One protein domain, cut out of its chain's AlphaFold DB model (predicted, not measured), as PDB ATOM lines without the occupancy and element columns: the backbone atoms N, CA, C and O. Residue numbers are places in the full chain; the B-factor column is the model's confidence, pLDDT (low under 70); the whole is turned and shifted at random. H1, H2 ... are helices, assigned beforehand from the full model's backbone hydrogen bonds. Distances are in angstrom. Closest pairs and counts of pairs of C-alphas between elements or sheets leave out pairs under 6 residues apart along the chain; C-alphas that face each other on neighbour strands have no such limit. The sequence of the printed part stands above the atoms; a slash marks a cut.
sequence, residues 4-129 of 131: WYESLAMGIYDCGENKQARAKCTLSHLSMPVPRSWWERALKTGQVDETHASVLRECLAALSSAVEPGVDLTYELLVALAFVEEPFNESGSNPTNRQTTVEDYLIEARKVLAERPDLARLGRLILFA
ATOM      1  N   TRP A   4      52.210   8.895  36.790       91.12
ATOM      2  CA  TRP A   4      51.442   9.966  37.422       91.12
ATOM      3  C   TRP A   4      51.184   9.687  38.909       91.12
ATOM      4  O   TRP A   4      51.330  10.597  39.718       91.12
ATOM      5  N   TYR A   5      50.860   8.442  39.286       86.44
ATOM      6  CA  TYR A   5      50.661   8.074  40.697       86.44
ATOM      7  C   TYR A   5      51.941   8.224  41.509       86.44
ATOM      8  O   TYR A   5      51.911   8.761  42.611       86.44
ATOM      9  N   GLU A   6      53.060   7.768  40.950       87.31
ATOM     10  CA  GLU A   6      54.373   7.890  41.583       87.31
ATOM     11  C   GLU A   6      54.759   9.366  41.754       87.31
ATOM     12  O   GLU A   6      55.178   9.766  42.838       87.31
ATOM     13  N   SER A   7      54.520  10.193  40.730       88.56
ATOM     14  CA  SER A   7      54.731  11.644  40.793       88.56
ATOM     15  C   SER A   7      53.866  12.314  41.863       88.56
ATOM     16  O   SER A   7      54.378  13.107  42.651       88.56
ATOM     17  N   LEU A   8      52.572  11.980  41.932       89.75
ATOM     18  CA  LEU A   8      51.670  12.525  42.947       89.75
ATOM     19  C   LEU A   8      52.127  12.134  44.357       89.75
ATOM     20  O   LEU A   8      52.196  12.989  45.239       89.75
ATOM     21  N   ALA A   9      52.454  10.858  44.568       89.31
ATOM     22  CA  ALA A   9      52.898  10.355  45.862       89.31
ATOM     23  C   ALA A   9      54.199  11.034  46.319       89.31
ATOM     24  O   ALA A   9      54.278  11.487  47.461       89.31
ATOM     25  N   MET A  10      55.179  11.168  45.419       87.44
ATOM     26  CA  MET A  10      56.428  11.884  45.694       87.44
ATOM     27  C   MET A  10      56.182  13.367  45.979       87.44
ATOM     28  O   MET A  10      56.677  13.883  46.974       87.44
ATOM     29  N   GLY A  11      55.351  14.043  45.183       85.50
ATOM     30  CA  GLY A  11      55.025  15.451  45.411       85.50
ATOM     31  C   GLY A  11      54.329  15.691  46.755       85.50
ATOM     32  O   GLY A  11      54.640  16.654  47.454       85.50
ATOM     33  N   ILE A  12      53.425  14.793  47.160       87.75
ATOM     34  CA  ILE A  12      52.792  14.841  48.485       87.75
ATOM     35  C   ILE A  12      53.825  14.601  49.595       87.75
ATOM     36  O   ILE A  12      53.771  15.297  50.611       87.75
ATOM     37  N   TYR A  13      54.746  13.652  49.411       87.00
ATOM     38  CA  TYR A  13      55.819  13.364  50.365       87.00
ATOM     39  C   TYR A  13      56.738  14.578  50.569       87.00
ATOM     40  O   TYR A  13      56.966  14.989  51.707       87.00
ATOM     41  N   ASP A  14      57.172  15.215  49.480       87.62
ATOM     42  CA  ASP A  14      58.053  16.389  49.506       87.62
ATOM     43  C   ASP A  14      57.399  17.613  50.170       87.62
ATOM     44  O   ASP A  14      58.082  18.460  50.747       87.62
ATOM     45  N   CYS A  15      56.065  17.711  50.137       85.44
ATOM     46  CA  CYS A  15      55.323  18.769  50.830       85.44
ATOM     47  C   CYS A  15      55.290  18.598  52.364       85.44
ATOM     48  O   CYS A  15      54.909  19.538  53.073       85.44
ATOM     49  N   GLY A  16      55.659  17.425  52.893       86.75
ATOM     50  CA  GLY A  16      55.683  17.140  54.329       86.75
ATOM     51  C   GLY A  16      54.323  17.337  55.010       86.75
ATOM     52  O   GLY A  16      53.291  16.876  54.527       86.75
ATOM     53  N   GLU A  17      54.297  18.032  56.150       86.81
ATOM     54  CA  GLU A  17      53.062  18.307  56.908       86.81
ATOM     55  C   GLU A  17      52.337  19.595  56.477       86.81
ATOM     56  O   GLU A  17      51.281  19.931  57.016       86.81
ATOM     57  N   ASN A  18      52.859  20.325  55.485       89.19
ATOM     58  CA  ASN A  18      52.243  21.567  55.031       89.19
ATOM     59  C   ASN A  18      50.964  21.275  54.228       89.19
ATOM     60  O   ASN A  18      51.004  20.944  53.042       89.19
ATOM     61  N   LYS A  19      49.810  21.435  54.886       88.81
ATOM     62  CA  LYS A  19      48.478  21.190  54.313       88.81
ATOM     63  C   LYS A  19      48.229  21.961  53.017       88.81
ATOM     64  O   LYS A  19      47.799  21.365  52.036       88.81
ATOM     65  N   GLN A  20      48.556  23.250  52.994       87.25
ATOM     66  CA  GLN A  20      48.357  24.106  51.821       87.25
ATOM     67  C   GLN A  20      49.238  23.663  50.646       87.25
ATOM     68  O   GLN A  20      48.766  23.546  49.515       87.25
ATOM     69  N   ALA A  21      50.503  23.318  50.913       87.25
ATOM     70  CA  ALA A  21      51.404  22.786  49.893       87.25
ATOM     71  C   ALA A  21      50.903  21.447  49.326       87.25
ATOM     72  O   ALA A  21      50.880  21.270  48.107       87.25
ATOM     73  N   ARG A  22      50.426  20.538  50.186       89.81
ATOM     74  CA  ARG A  22      49.834  19.258  49.766       89.81
ATOM     75  C   ARG A  22      48.575  19.460  48.931       89.81
ATOM     76  O   ARG A  22      48.455  18.838  47.882       89.81
ATOM     77  N   ALA A  23      47.668  20.337  49.361       90.62
ATOM     78  CA  ALA A  23      46.442  20.634  48.626       90.62
ATOM     79  C   ALA A  23      46.758  21.161  47.224       90.62
ATOM     80  O   ALA A  23      46.289  20.620  46.224       90.62
ATOM     81  N   LYS A  24      47.647  22.150  47.145       89.06
ATOM     82  CA  LYS A  24      48.124  22.702  45.880       89.06
ATOM     83  C   LYS A  24      48.798  21.651  44.996       89.06
ATOM     84  O   LYS A  24      48.545  21.620  43.795       89.06
ATOM     85  N   CYS A  25      49.631  20.783  45.570       89.19
ATOM     86  CA  CYS A  25      50.278  19.696  44.840       89.19
ATOM     87  C   CYS A  25      49.242  18.734  44.240       89.19
ATOM     88  O   CYS A  25      49.319  18.425  43.052       89.19
ATOM     89  N   THR A  26      48.249  18.312  45.026       91.88
ATOM     90  CA  THR A  26      47.160  17.444  44.562       91.88
ATOM     91  C   THR A  26      46.359  18.101  43.438       91.88
ATOM     92  O   THR A  26      46.175  17.489  42.389       91.88
ATOM     93  N   LEU A  27      45.936  19.360  43.606       92.00
ATOM     94  CA  LEU A  27      45.177  20.094  42.583       92.00
ATOM     95  C   LEU A  27      45.984  20.257  41.290       92.00
ATOM     96  O   LEU A  27      45.474  19.979  40.207       92.00
ATOM     97  N   SER A  28      47.271  20.598  41.403       89.19
ATOM     98  CA  SER A  28      48.170  20.703  40.252       89.19
ATOM     99  C   SER A  28      48.298  19.385  39.488       89.19
ATOM    100  O   SER A  28      48.377  19.408  38.263       89.19
ATOM    101  N   HIS A  29      48.338  18.244  40.182       91.00
ATOM    102  CA  HIS A  29      48.397  16.932  39.538       91.00
ATOM    103  C   HIS A  29      47.066  16.549  38.888       91.00
ATOM    104  O   HIS A  29      47.079  15.958  37.809       91.00
ATOM    105  N   LEU A  30      45.932  16.894  39.507       92.75
ATOM    106  CA  LEU A  30      44.597  16.675  38.936       92.75
ATOM    107  C   LEU A  30      44.362  17.491  37.657       92.75
ATOM    108  O   LEU A  30      43.624  17.040  36.785       92.75
ATOM    109  N   SER A  31      45.029  18.637  37.508       91.19
ATOM    110  CA  SER A  31      45.000  19.451  36.285       91.19
ATOM    111  C   SER A  31      45.920  18.962  35.160       91.19
ATOM    112  O   SER A  31      45.935  19.555  34.084       91.19
ATOM    113  N   MET A  32      46.685  17.884  35.360       89.19
ATOM    114  CA  MET A  32      47.576  17.351  34.324       89.19
ATOM    115  C   MET A  32      46.816  16.613  33.200       89.19
ATOM    116  O   MET A  32      45.692  16.139  33.396       89.19
ATOM    117  N   PRO A  33      47.455  16.392  32.031       89.81
ATOM    118  CA  PRO A  33      46.841  15.667  30.913       89.81
ATOM    119  C   PRO A  33      46.413  14.224  31.225       89.81
ATOM    120  O   PRO A  33      45.516  13.685  30.576       89.81
ATOM    121  N   VAL A  34      47.044  13.572  32.209       91.94
ATOM    122  CA  VAL A  34      46.744  12.174  32.552       91.94
ATOM    123  C   VAL A  34      45.316  12.034  33.115       91.94
ATOM    124  O   VAL A  34      44.528  11.331  32.477       91.94
ATOM    125  N   PRO A  35      44.913  12.743  34.190       93.25
ATOM    126  CA  PRO A  35      43.513  12.810  34.618       93.25
ATOM    127  C   PRO A  35      42.526  13.186  33.511       93.25
ATOM    128  O   PRO A  35      41.459  12.578  33.409       93.25
ATOM    129  N   ARG A  36      42.890  14.124  32.621       93.94
ATOM    130  CA  ARG A  36      42.039  14.514  31.481       93.94
ATOM    131  C   ARG A  36      41.700  13.311  30.612       93.94
ATOM    132  O   ARG A  36      40.532  13.084  30.306       93.94
ATOM    133  N   SER A  37      42.699  12.498  30.272       94.25
ATOM    134  CA  SER A  37      42.503  11.306  29.440       94.25
ATOM    135  C   SER A  37      41.555  10.273  30.072       94.25
ATOM    136  O   SER A  37      40.801   9.605  29.358       94.25
ATOM    137  N   TRP A  38      41.540  10.162  31.406       95.00
ATOM    138  CA  TRP A  38      40.629   9.272  32.131       95.00
ATOM    139  C   TRP A  38      39.183   9.716  31.952       95.00
ATOM    140  O   TRP A  38      38.314   8.916  31.597       95.00
ATOM    141  N   TRP A  39      38.938  11.009  32.147       95.31
ATOM    142  CA  TRP A  39      37.602  11.581  32.068       95.31
ATOM    143  C   TRP A  39      37.110  11.684  30.632       95.31
ATOM    144  O   TRP A  39      35.954  11.379  30.375       95.31
ATOM    145  N   GLU A  40      37.975  11.977  29.664       95.50
ATOM    146  CA  GLU A  40      37.623  11.887  28.245       95.50
ATOM    147  C   GLU A  40      37.201  10.473  27.841       95.50
ATOM    148  O   GLU A  40      36.218  10.297  27.115       95.50
ATOM    149  N   ARG A  41      37.912   9.443  28.318       94.88
ATOM    150  CA  ARG A  41      37.519   8.049  28.088       94.88
ATOM    151  C   ARG A  41      36.167   7.745  28.735       94.88
ATOM    152  O   ARG A  41      35.318   7.131  28.089       94.88
ATOM    153  N   ALA A  42      35.952   8.180  29.973       94.25
ATOM    154  CA  ALA A  42      34.696   7.961  30.681       94.25
ATOM    155  C   ALA A  42      33.516   8.712  30.039       94.25
ATOM    156  O   ALA A  42      32.435   8.148  29.903       94.25
ATOM    157  N   LEU A  43      33.723   9.932  29.532       94.12
ATOM    158  CA  LEU A  43      32.721  10.668  28.754       94.12
ATOM    159  C   LEU A  43      32.348   9.934  27.461       94.12
ATOM    160  O   LEU A  43      31.168   9.844  27.130       94.12
ATOM    161  N   LYS A  44      33.342   9.388  26.747       94.56
ATOM    162  CA  LYS A  44      33.132   8.641  25.493       94.56
ATOM    163  C   LYS A  44      32.403   7.315  25.708       94.56
ATOM    164  O   LYS A  44      31.587   6.930  24.881       94.56
ATOM    165  N   THR A  45      32.725   6.605  26.787       92.38
ATOM    166  CA  THR A  45      32.211   5.249  27.056       92.38
ATOM    167  C   THR A  45      30.983   5.230  27.961       92.38
ATOM    168  O   THR A  45      30.291   4.219  28.030       92.38
ATOM    169  N   GLY A  46      30.705   6.327  28.669       89.56
ATOM    170  CA  GLY A  46      29.683   6.383  29.713       89.56
ATOM    171  C   GLY A  46      30.029   5.566  30.962       89.56
ATOM    172  O   GLY A  46      29.162   5.383  31.811       89.56
ATOM    173  N   GLN A  47      31.265   5.070  31.079       90.50
ATOM    174  CA  GLN A  47      31.716   4.210  32.170       90.50
ATOM    175  C   GLN A  47      32.903   4.840  32.889       90.50
ATOM    176  O   GLN A  47      33.888   5.238  32.268       90.50
ATOM    177  N   VAL A  48      32.812   4.911  34.214       91.88
ATOM    178  CA  VAL A  48      33.908   5.356  35.073       91.88
ATOM    179  C   VAL A  48      34.698   4.126  35.507       91.88
ATOM    180  O   VAL A  48      34.121   3.163  36.002       91.88
ATOM    181  N   ASP A  49      36.014   4.157  35.308       91.50
ATOM    182  CA  ASP A  49      36.903   3.123  35.842       91.50
ATOM    183  C   ASP A  49      37.017   3.282  37.361       91.50
ATOM    184  O   ASP A  49      37.336   4.371  37.849       91.50
ATOM    185  N   GLU A  50      36.775   2.201  38.100       90.44
ATOM    186  CA  GLU A  50      36.754   2.237  39.563       90.44
ATOM    187  C   GLU A  50      38.111   2.628  40.163       90.44
ATOM    188  O   GLU A  50      38.165   3.294  41.195       90.44
ATOM    189  N   THR A  51      39.219   2.324  39.483       91.06
ATOM    190  CA  THR A  51      40.557   2.735  39.929       91.06
ATOM    191  C   THR A  51      40.691   4.256  39.903       91.06
ATOM    192  O   THR A  51      41.182   4.860  40.854       91.06
ATOM    193  N   HIS A  52      40.226   4.895  38.824       92.56
ATOM    194  CA  HIS A  52      40.257   6.353  38.700       92.56
ATOM    195  C   HIS A  52      39.271   7.014  39.671       92.56
ATOM    196  O   HIS A  52      39.596   8.044  40.262       92.56
ATOM    197  N   ALA A  53      38.091   6.416  39.867       92.12
ATOM    198  CA  ALA A  53      37.115   6.886  40.848       92.12
ATOM    199  C   ALA A  53      37.686   6.849  42.272       92.12
ATOM    200  O   ALA A  53      37.658   7.870  42.956       92.12
ATOM    201  N   SER A  54      38.255   5.713  42.698       91.50
ATOM    202  CA  SER A  54      38.870   5.547  44.024       91.50
ATOM    203  C   SER A  54      39.932   6.607  44.282       91.50
ATOM    204  O   SER A  54      39.953   7.240  45.334       91.50
ATOM    205  N   VAL A  55      40.758   6.885  43.281       91.94
ATOM    206  CA  VAL A  55      41.835   7.869  43.408       91.94
ATOM    207  C   VAL A  55      41.297   9.282  43.542       91.94
ATOM    208  O   VAL A  55      41.818  10.064  44.338       91.94
ATOM    209  N   LEU A  56      40.218   9.611  42.832       93.38
ATOM    210  CA  LEU A  56      39.559  10.896  43.018       93.38
ATOM    211  C   LEU A  56      38.945  11.022  44.422       93.38
ATOM    212  O   LEU A  56      39.020  12.098  45.012       93.38
ATOM    213  N   ARG A  57      38.391   9.936  44.985       92.44
ATOM    214  CA  ARG A  57      37.882   9.894  46.372       92.44
ATOM    215  C   ARG A  57      38.994  10.113  47.393       92.44
ATOM    216  O   ARG A  57      38.822  10.914  48.308       92.44
ATOM    217  N   GLU A  58      40.141   9.464  47.220       91.19
ATOM    218  CA  GLU A  58      41.313   9.666  48.080       91.19
ATOM    219  C   GLU A  58      41.831  11.107  47.997       91.19
ATOM    220  O   GLU A  58      42.088  11.736  49.026       91.19
ATOM    221  N   CYS A  59      41.917  11.664  46.784       92.38
ATOM    222  CA  CYS A  59      42.300  13.058  46.581       92.38
ATOM    223  C   CYS A  59      41.311  14.015  47.255       92.38
ATOM    224  O   CYS A  59      41.742  14.955  47.920       92.38
ATOM    225  N   LEU A  60      40.002  13.770  47.126       92.56
ATOM    226  CA  LEU A  60      38.968  14.577  47.771       92.56
ATOM    227  C   LEU A  60      39.098  14.526  49.296       92.56
ATOM    228  O   LEU A  60      39.123  15.573  49.934       92.56
ATOM    229  N   ALA A  61      39.241  13.335  49.881       89.62
ATOM    230  CA  ALA A  61      39.404  13.177  51.324       89.62
ATOM    231  C   ALA A  61      40.655  13.908  51.842       89.62
ATOM    232  O   ALA A  61      40.600  14.607  52.857       89.62
ATOM    233  N   ALA A  62      41.772  13.797  51.116       87.81
ATOM    234  CA  ALA A  62      43.001  14.511  51.438       87.81
ATOM    235  C   ALA A  62      42.815  16.035  51.348       87.81
ATOM    236  O   ALA A  62      43.213  16.754  52.265       87.81
ATOM    237  N   LEU A  63      42.175  16.526  50.282       90.81
ATOM    238  CA  LEU A  63      41.924  17.950  50.068       90.81
ATOM    239  C   LEU A  63      40.980  18.536  51.120       90.81
ATOM    240  O   LEU A  63      41.298  19.577  51.684       90.81
ATOM    241  N   SER A  64      39.890  17.851  51.460       88.50
ATOM    242  CA  SER A  64      38.932  18.304  52.480       88.50
ATOM    243  C   SER A  64      39.564  18.491  53.862       88.50
ATOM    244  O   SER A  64      39.088  19.295  54.653       88.50
ATOM    245  N   SER A  65      40.657  17.782  54.162       83.06
ATOM    246  CA  SER A  65      41.416  17.963  55.411       83.06
ATOM    247  C   SER A  65      42.402  19.146  55.391       83.06
ATOM    248  O   SER A  65      42.959  19.519  56.435       83.06
ATOM    249  N   ALA A  66      42.655  19.688  54.197       83.12
ATOM    250  CA  ALA A  66      43.736  20.616  53.899       83.12
ATOM    251  C   ALA A  66      43.266  22.004  53.434       83.12
ATOM    252  O   ALA A  66      44.018  22.961  53.608       83.12
ATOM    253  N   VAL A  67      42.060  22.115  52.867       84.88
ATOM    254  CA  VAL A  67      41.447  23.395  52.484       84.88
ATOM    255  C   VAL A  67      40.747  24.074  53.662       84.88
ATOM    256  O   VAL A  67      40.393  23.425  54.649       84.88
ATOM    257  N   GLU A  68      40.547  25.388  53.552       80.69
ATOM    258  CA  GLU A  68      39.841  26.173  54.565       80.69
ATOM    259  C   GLU A  68      38.388  25.691  54.759       80.69
ATOM    260  O   GLU A  68      37.716  25.310  53.790       80.69
ATOM    261  N   PRO A  69      37.858  25.736  55.996       75.50
ATOM    262  CA  PRO A  69      36.462  25.415  56.263       75.50
ATOM    263  C   PRO A  69      35.507  26.277  55.423       75.50
ATOM    264  O   PRO A  69      35.629  27.500  55.384       75.50
ATOM    265  N   GLY A  70      34.521  25.645  54.782       73.62
ATOM    266  CA  GLY A  70      33.527  26.323  53.937       73.62
ATOM    267  C   GLY A  70      33.837  26.300  52.438       73.62
ATOM    268  O   GLY A  70      32.985  26.692  51.640       73.62
ATOM    269  N   VAL A  71      35.005  25.790  52.036       81.88
ATOM    270  CA  VAL A  71      35.271  25.448  50.637       81.88
ATOM    271  C   VAL A  71      34.543  24.146  50.296       81.88
ATOM    272  O   VAL A  71      34.917  23.074  50.765       81.88
ATOM    273  N   ASP A  72      33.498  24.242  49.472       84.12
ATOM    274  CA  ASP A  72      32.761  23.074  48.985       84.12
ATOM    275  C   ASP A  72      33.551  22.380  47.865       84.12
ATOM    276  O   ASP A  72      33.658  22.882  46.740       84.12
ATOM    277  N   LEU A  73      34.175  21.252  48.208       90.38
ATOM    278  CA  LEU A  73      34.892  20.399  47.271       90.38
ATOM    279  C   LEU A  73      33.983  19.257  46.830       90.38
ATOM    280  O   LEU A  73      33.520  18.462  47.646       90.38
ATOM    281  N   THR A  74      33.789  19.135  45.520       92.19
ATOM    282  CA  THR A  74      32.922  18.114  44.932       92.19
ATOM    283  C   THR A  74      33.657  17.307  43.868       92.19
ATOM    284  O   THR A  74      34.652  17.759  43.292       92.19
ATOM    285  N   TYR A  75      33.175  16.099  43.568       93.69
ATOM    286  CA  TYR A  75      33.764  15.272  42.510       93.69
ATOM    287  C   TYR A  75      33.684  15.959  41.148       93.69
ATOM    288  O   TYR A  75      34.622  15.875  40.362       93.69
ATOM    289  N   GLU A  76      32.593  16.671  40.879       94.00
ATOM    290  CA  GLU A  76      32.398  17.466  39.671       94.00
ATOM    291  C   GLU A  76      33.502  18.513  39.512       94.00
ATOM    292  O   GLU A  76      34.059  18.666  38.425       94.00
ATOM    293  N   LEU A  77      33.851  19.194  40.607       93.56
ATOM    294  CA  LEU A  77      34.919  20.183  40.628       93.56
ATOM    295  C   LEU A  77      36.283  19.535  40.352       93.56
ATOM    296  O   LEU A  77      37.055  20.027  39.530       93.56
ATOM    297  N   LEU A  78      36.567  18.404  41.005       94.25
ATOM    298  CA  LEU A  78      37.828  17.681  40.842       94.25
ATOM    299  C   LEU A  78      37.984  17.076  39.436       94.25
ATOM    300  O   LEU A  78      39.089  17.039  38.901       94.25
ATOM    301  N   VAL A  79      36.888  16.640  38.811       95.25
ATOM    302  CA  VAL A  79      36.866  16.226  37.399       95.25
ATOM    303  C   VAL A  79      37.132  17.423  36.485       95.25
ATOM    304  O   VAL A  79      37.923  17.310  35.548       95.25
ATOM    305  N   ALA A  80      36.500  18.571  36.753       94.94
ATOM    306  CA  ALA A  80      36.648  19.779  35.943       94.94
ATOM    307  C   ALA A  80      38.080  20.332  35.944       94.94
ATOM    308  O   ALA A  80      38.522  20.839  34.915       94.94
ATOM    309  N   LEU A  81      38.840  20.158  37.037       93.06
ATOM    310  CA  LEU A  81      40.256  20.549  37.113       93.06
ATOM    311  C   LEU A  81      41.101  19.996  35.969       93.06
ATOM    312  O   LEU A  81      41.984  20.693  35.475       93.06
ATOM    313  N   ALA A  82      40.817  18.771  35.528       93.62
ATOM    314  CA  ALA A  82      41.547  18.136  34.440       93.62
ATOM    315  C   ALA A  82      41.355  18.855  33.095       93.62
ATOM    316  O   ALA A  82      42.170  18.707  32.189       93.62
ATOM    317  N   PHE A  83      40.282  19.629  32.945       93.12
ATOM    318  CA  PHE A  83      39.914  20.345  31.722       93.12
ATOM    319  C   PHE A  83      40.197  21.843  31.794       93.12
ATOM    320  O   PHE A  83      39.903  22.555  30.840       93.12
ATOM    321  N   VAL A  84      40.781  22.319  32.893       90.12
ATOM    322  CA  VAL A  84      41.265  23.693  32.979       90.12
ATOM    323  C   VAL A  84      42.374  23.881  31.940       90.12
ATOM    324  O   VAL A  84      43.351  23.124  31.912       90.12
ATOM    325  N   GLU A  85      42.181  24.842  31.033       74.25
ATOM    326  CA  GLU A  85      43.201  25.224  30.056       74.25
ATOM    327  C   GLU A  85      44.398  25.837  30.779       74.25
ATOM    328  O   GLU A  85      44.255  26.464  31.824       74.25
ATOM    329  N   GLU A  86      45.597  25.599  30.260       62.25
ATOM    330  CA  GLU A  86      46.838  25.922  30.956       62.25
ATOM    331  C   GLU A  86      47.183  27.413  30.848       62.25
ATOM    332  O   GLU A  86      47.593  27.883  29.790       62.25
ATOM    333  N   PRO A  87      47.215  28.119  31.985       52.53
ATOM    334  CA  PRO A  87      48.346  28.970  32.329       52.53
ATOM    335  C   PRO A  87      49.314  28.238  33.277       52.53
ATOM    336  O   PRO A  87      50.334  28.789  33.678       52.53
ATOM    337  N   PHE A  88      49.008  26.989  33.657       57.97
ATOM    338  CA  PHE A  88      49.714  26.232  34.697       57.97
ATOM    339  C   PHE A  88      50.851  25.340  34.175       57.97
ATOM    340  O   PHE A  88      51.482  24.649  34.970       57.97
ATOM    341  N   ASN A  89      51.150  25.346  32.876       46.91
ATOM    342  CA  ASN A  89      52.310  24.651  32.317       46.91
ATOM    343  C   ASN A  89      53.441  25.629  32.013       46.91
ATOM    344  O   ASN A  89      53.724  25.945  30.863       46.91
ATOM    345  N   GLU A  90      54.157  26.041  33.055       42.25
ATOM    346  CA  GLU A  90      55.569  26.357  32.880       42.25
ATOM    347  C   GLU A  90      56.412  25.175  33.353       42.25
ATOM    348  O   GLU A  90      56.324  24.697  34.490       42.25
ATOM    349  N   SER A  91      57.167  24.679  32.379       42.94
ATOM    350  CA  SER A  91      58.185  23.643  32.420       42.94
ATOM    351  C   SER A  91      58.900  23.510  33.778       42.94
ATOM    352  O   SER A  91      59.543  24.436  34.266       42.94
ATOM    353  N   GLY A  92      58.821  22.319  34.375       43.94
ATOM    354  CA  GLY A  92      59.868  21.775  35.247       43.94
ATOM    355  C   GLY A  92      60.087  22.377  36.641       43.94
ATOM    356  O   GLY A  92      60.986  21.906  37.331       43.94
ATOM    357  N   SER A  93      59.311  23.361  37.098       43.88
ATOM    358  CA  SER A  93      59.557  23.988  38.408       43.88
ATOM    359  C   SER A  93      58.532  23.572  39.461       43.88
ATOM    360  O   SER A  93      57.325  23.687  39.255       43.88
ATOM    361  N   ASN A  94      59.062  23.080  40.586       50.31
ATOM    362  CA  ASN A  94      58.393  22.631  41.810       50.31
ATOM    363  C   ASN A  94      56.986  23.252  42.013       50.31
ATOM    364  O   ASN A  94      56.889  24.480  42.119       50.31
ATOM    365  N   PRO A  95      55.896  22.455  42.096       50.88
ATOM    366  CA  PRO A  95      54.526  22.970  42.210       50.88
ATOM    367  C   PRO A  95      54.327  23.907  43.409       50.88
ATOM    368  O   PRO A  95      53.456  24.773  43.374       50.88
ATOM    369  N   THR A  96      55.167  23.816  44.442       50.50
ATOM    370  CA  THR A  96      55.154  24.730  45.594       50.50
ATOM    371  C   THR A  96      55.538  26.173  45.247       50.50
ATOM    372  O   THR A  96      54.998  27.085  45.868       50.50
ATOM    373  N   ASN A  97      56.351  26.411  44.209       48.75
ATOM    374  CA  ASN A  97      56.902  27.733  43.869       48.75
ATOM    375  C   ASN A  97      56.014  28.587  42.940       48.75
ATOM    376  O   ASN A  97      56.366  29.715  42.600       48.75
ATOM    377  N   ARG A  98      54.862  28.064  42.499       59.53
ATOM    378  CA  ARG A  98      53.918  28.805  41.640       59.53
ATOM    379  C   ARG A  98      53.183  29.883  42.444       59.53
ATOM    380  O   ARG A  98      52.816  29.629  43.583       59.53
ATOM    381  N   GLN A  99      52.882  31.044  41.865       66.94
ATOM    382  CA  GLN A  99      52.015  32.039  42.527       66.94
ATOM    383  C   GLN A  99      50.546  31.593  42.626       66.94
ATOM    384  O   GLN A  99      49.777  32.195  43.362       66.94
ATOM    385  N   THR A 100      50.173  30.520  41.925       75.75
ATOM    386  CA  THR A 100      48.832  29.933  41.962       75.75
ATOM    387  C   THR A 100      48.473  29.442  43.361       75.75
ATOM    388  O   THR A 100      49.203  28.644  43.961       75.75
ATOM    389  N   THR A 101      47.337  29.894  43.863       86.06
ATOM    390  CA  THR A 101      46.739  29.477  45.133       86.06
ATOM    391  C   THR A 101      45.820  28.272  44.938       86.06
ATOM    392  O   THR A 101      45.510  27.881  43.812       86.06
ATOM    393  N   VAL A 102      45.388  27.647  46.036       88.69
ATOM    394  CA  VAL A 102      44.348  26.608  45.986       88.69
ATOM    395  C   VAL A 102      43.072  27.185  45.374       88.69
ATOM    396  O   VAL A 102      42.472  26.571  44.497       88.69
ATOM    397  N   GLU A 103      42.700  28.391  45.783       88.31
ATOM    398  CA  GLU A 103      41.502  29.099  45.351       88.31
ATOM    399  C   GLU A 103      41.488  29.327  43.839       88.31
ATOM    400  O   GLU A 103      40.447  29.111  43.217       88.31
ATOM    401  N   ASP A 104      42.630  29.674  43.240       88.62
ATOM    402  CA  ASP A 104      42.751  29.875  41.791       88.62
ATOM    403  C   ASP A 104      42.373  28.606  41.015       88.62
ATOM    404  O   ASP A 104      41.563  28.665  40.088       88.62
ATOM    405  N   TYR A 105      42.874  27.437  41.437       89.69
ATOM    406  CA  TYR A 105      42.501  26.156  40.824       89.69
ATOM    407  C   TYR A 105      40.990  25.910  40.903       89.69
ATOM    408  O   TYR A 105      40.368  25.494  39.924       89.69
ATOM    409  N   LEU A 106      40.380  26.176  42.061       91.25
ATOM    410  CA  LEU A 106      38.951  25.932  42.270       91.25
ATOM    411  C   LEU A 106      38.076  26.933  41.500       91.25
ATOM    412  O   LEU A 106      36.990  26.572  41.045       91.25
ATOM    413  N   ILE A 107      38.519  28.184  41.348       91.44
ATOM    414  CA  ILE A 107      37.836  29.197  40.535       91.44
ATOM    415  C   ILE A 107      37.824  28.771  39.067       91.44
ATOM    416  O   ILE A 107      36.757  28.777  38.451       91.44
ATOM    417  N   GLU A 108      38.963  28.352  38.516       91.75
ATOM    418  CA  GLU A 108      39.029  27.905  37.122       91.75
ATOM    419  C   GLU A 108      38.226  26.619  36.893       91.75
ATOM    420  O   GLU A 108      37.452  26.532  35.938       91.75
ATOM    421  N   ALA A 109      38.298  25.652  37.812       93.12
ATOM    422  CA  ALA A 109      37.477  24.445  37.741       93.12
ATOM    423  C   ALA A 109      35.972  24.759  37.736       93.12
ATOM    424  O   ALA A 109      35.212  24.128  37.002       93.12
ATOM    425  N   ARG A 110      35.526  25.762  38.510       93.69
ATOM    426  CA  ARG A 110      34.125  26.218  38.497       93.69
ATOM    427  C   ARG A 110      33.712  26.801  37.149       93.69
ATOM    428  O   ARG A 110      32.604  26.511  36.703       93.69
ATOM    429  N   LYS A 111      34.576  27.592  36.501       94.00
ATOM    430  CA  LYS A 111      34.301  28.139  35.160       94.00
ATOM    431  C   LYS A 111      34.124  27.014  34.145       94.00
ATOM    432  O   LYS A 111      33.095  26.946  33.483       94.00
ATOM    433  N   VAL A 112      35.068  26.072  34.120       94.62
ATOM    434  CA  VAL A 112      34.997  24.891  33.253       94.62
ATOM    435  C   VAL A 112      33.716  24.101  33.504       94.62
ATOM    436  O   VAL A 112      33.020  23.733  32.562       94.62
ATOM    437  N   LEU A 113      33.363  23.859  34.769       94.25
ATOM    438  CA  LEU A 113      32.169  23.094  35.118       94.25
ATOM    439  C   LEU A 113      30.869  23.789  34.678       94.25
ATOM    440  O   LEU A 113      29.927  23.109  34.270       94.25
ATOM    441  N   ALA A 114      30.819  25.123  34.731       93.62
ATOM    442  CA  ALA A 114      29.679  25.900  34.247       93.62
ATOM    443  C   ALA A 114      29.486  25.768  32.724       93.62
ATOM    444  O   ALA A 114      28.354  25.760  32.245       93.62
ATOM    445  N   GLU A 115      30.577  25.613  31.973       94.62
ATOM    446  CA  GLU A 115      30.567  25.460  30.513       94.62
ATOM    447  C   GLU A 115      30.403  23.999  30.060       94.62
ATOM    448  O   GLU A 115      29.980  23.728  28.933       94.62
ATOM    449  N   ARG A 116      30.720  23.040  30.938       93.00
ATOM    450  CA  ARG A 116      30.779  21.604  30.638       93.00
ATOM    451  C   ARG A 116      29.849  20.785  31.546       93.00
ATOM    452  O   ARG A 116      30.307  20.069  32.443       93.00
ATOM    453  N   PRO A 117      28.522  20.815  31.307       91.44
ATOM    454  CA  PRO A 117      27.549  20.071  32.115       91.44
ATOM    455  C   PRO A 117      27.715  18.543  32.023       91.44
ATOM    456  O   PRO A 117      27.254  17.801  32.897       91.44
ATOM    457  N   ASP A 118      28.386  18.049  30.984       93.38
ATOM    458  CA  ASP A 118      28.775  16.649  30.834       93.38
ATOM    459  C   ASP A 118      29.759  16.196  31.928       93.38
ATOM    460  O   ASP A 118      29.638  15.072  32.424       93.38
ATOM    461  N   LEU A 119      30.655  17.081  32.382       93.31
ATOM    462  CA  LEU A 119      31.571  16.821  33.500       93.31
ATOM    463  C   LEU A 119      30.835  16.738  34.837       93.31
ATOM    464  O   LEU A 119      31.145  15.872  35.655       93.31
ATOM    465  N   ALA A 120      29.793  17.554  35.031       90.88
ATOM    466  CA  ALA A 120      28.937  17.460  36.214       90.88
ATOM    467  C   ALA A 120      28.234  16.096  36.294       90.88
ATOM    468  O   ALA A 120      28.117  15.490  37.358       90.88
ATOM    469  N   ARG A 121      27.782  15.561  35.151       90.38
ATOM    470  CA  ARG A 121      27.216  14.204  35.104       90.38
ATOM    471  C   ARG A 121      28.255  13.151  35.487       90.38
ATOM    472  O   ARG A 121      27.906  12.203  36.183       90.38
ATOM    473  N   LEU A 122      29.498  13.314  35.045       91.06
ATOM    474  CA  LEU A 122      30.584  12.382  35.339       91.06
ATOM    475  C   LEU A 122      30.957  12.385  36.829       91.06
ATOM    476  O   LEU A 122      31.084  11.311  37.413       91.06
ATOM    477  N   GLY A 123      31.035  13.560  37.464       87.94
ATOM    478  CA  GLY A 123      31.249  13.669  38.913       87.94
ATOM    479  C   GLY A 123      30.174  12.938  39.724       87.94
ATOM    480  O   GLY A 123      30.497  12.178  40.637       87.94
ATOM    481  N   ARG A 124      28.904  13.035  39.310       87.00
ATOM    482  CA  ARG A 124      27.818  12.252  39.921       87.00
ATOM    483  C   ARG A 124      27.989  10.746  39.743       87.00
ATOM    484  O   ARG A 124      27.710  10.001  40.670       87.00
ATOM    485  N   LEU A 125      28.450  10.275  38.584       86.81
ATOM    486  CA  LEU A 125      28.694   8.839  38.378       86.81
ATOM    487  C   LEU A 125      29.776   8.303  39.322       86.81
ATOM    488  O   LEU A 125      29.638   7.194  39.824       86.81
ATOM    489  N   ILE A 126      30.810   9.098  39.611       86.44
ATOM    490  CA  ILE A 126      31.874   8.734  40.560       86.44
ATOM    491  C   ILE A 126      31.327   8.560  41.983       86.44
ATOM    492  O   ILE A 126      31.747   7.635  42.684       86.44
ATOM    493  N   LEU A 127      30.372   9.405  42.390       77.56
ATOM    494  CA  LEU A 127      29.700   9.300  43.689       77.56
ATOM    495  C   LEU A 127      28.979   7.951  43.856       77.56
ATOM    496  O   LEU A 127      28.996   7.386  44.944       77.56
ATOM    497  N   PHE A 128      28.379   7.428  42.784       70.62
ATOM    498  CA  PHE A 128      27.612   6.176  42.805       70.62
ATOM    499  C   PHE A 128      28.421   4.931  42.411       70.62
ATOM    500  O   PHE A 128      27.912   3.822  42.518       70.62
ATOM    501  N   ALA A 129      29.672   5.079  41.965       63.75
ATOM    502  CA  ALA A 129      30.477   3.965  41.453       63.75
ATOM    503  C   ALA A 129      30.959   2.957  42.526       63.75
ATOM    504  O   ALA A 129      31.596   1.973  42.176       63.75
TER     505      ALA A 129
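What this domain is: This is residues 4 to 129 of the 131 residues of an uncharacterized protein of Desulfobacteraceae bacterium (UniProt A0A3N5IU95). A compact, rounded cluster of helices is built round one short helix, H5, which sits in the core with H2, H4, H6 and H7 packed about it. H1 folds back along H2 as a helical hairpin at one end of the body, while H7 lies at the opposite end, across H3, and a long loop without a named element joins H5 to H6. The printed part has 126 residues with seven named helices, H1 to H7 in chain order, and no named strand; the class is all helix. The radius of gyration of the C-alphas is 13.7 A, and the spans are 37 by 30 by 25 A.

Where its parts are: Find C-alpha 4 at (51.442, 9.966, 37.422); from there H1 runs over residues 4 to 14, 15.2 A long. Next come H2, residues 19 to 30, 16.5 A, and H3, residues 33 to 45, 18.4 A. H4, residues 50 to 64, is the longest by residues and measures 20.7 A. Look for H5 from C-alpha 75 at (33.764, 15.272, 42.510) to residue 81, 10.0 A. H6 covers residues 102 to 115, 20.8 A, and H7 residues 117 to 128, 17.5 A, ending at C-alpha 128 at (27.612, 6.176, 42.805).

How they stand to each other: Begin with the hubs, H2 and H5, which touch four helices each. With residues 27 to 30 alone H2 touches H5, about perpendicular at 75 degrees; the closest C-alphas, of Leu 30 and Leu 81, are 6.1 A apart. H1 touches H2 at a shallow tilt of 14 degrees, opposite ways, closest at the C-alphas of Ile 12 and Arg 22, 5.5 A. H5 touches H6 about perpendicular at 81 degrees, with the C-alphas of Leu 81 and Ala 109 closest at 4.8 A. H5 touches H7 at a steep tilt of 46 degrees, opposite ways, with the C-alphas of Glu 76 and Gly 123 closest at 4.0 A. H4 touches H5 with residues 56 to 60 alone, closest at the C-alphas of Leu 56 and Tyr 75, 7.3 A. Residues 39 to 43 of H3 touch residues 118 to 122 of H7, about perpendicular at 88 degrees; the closest C-alphas, of Leu 43 and Leu 122, are 7.1 A apart. H1 and H7 are apart, as are H4 and H6. In H1 to H7 every O i to N i+4 pair is within hydrogen-bond range.

The domain as a whole: The C-alphas farthest apart, of Glu 17 and Thr 45, are 38.7 A apart. The printed part has no cut. The link from H5 to H6 is long, residues 82 to 101. Mean pLDDT of the printed part is 85.2; residues 86 to 99 and residue 129 are under 70.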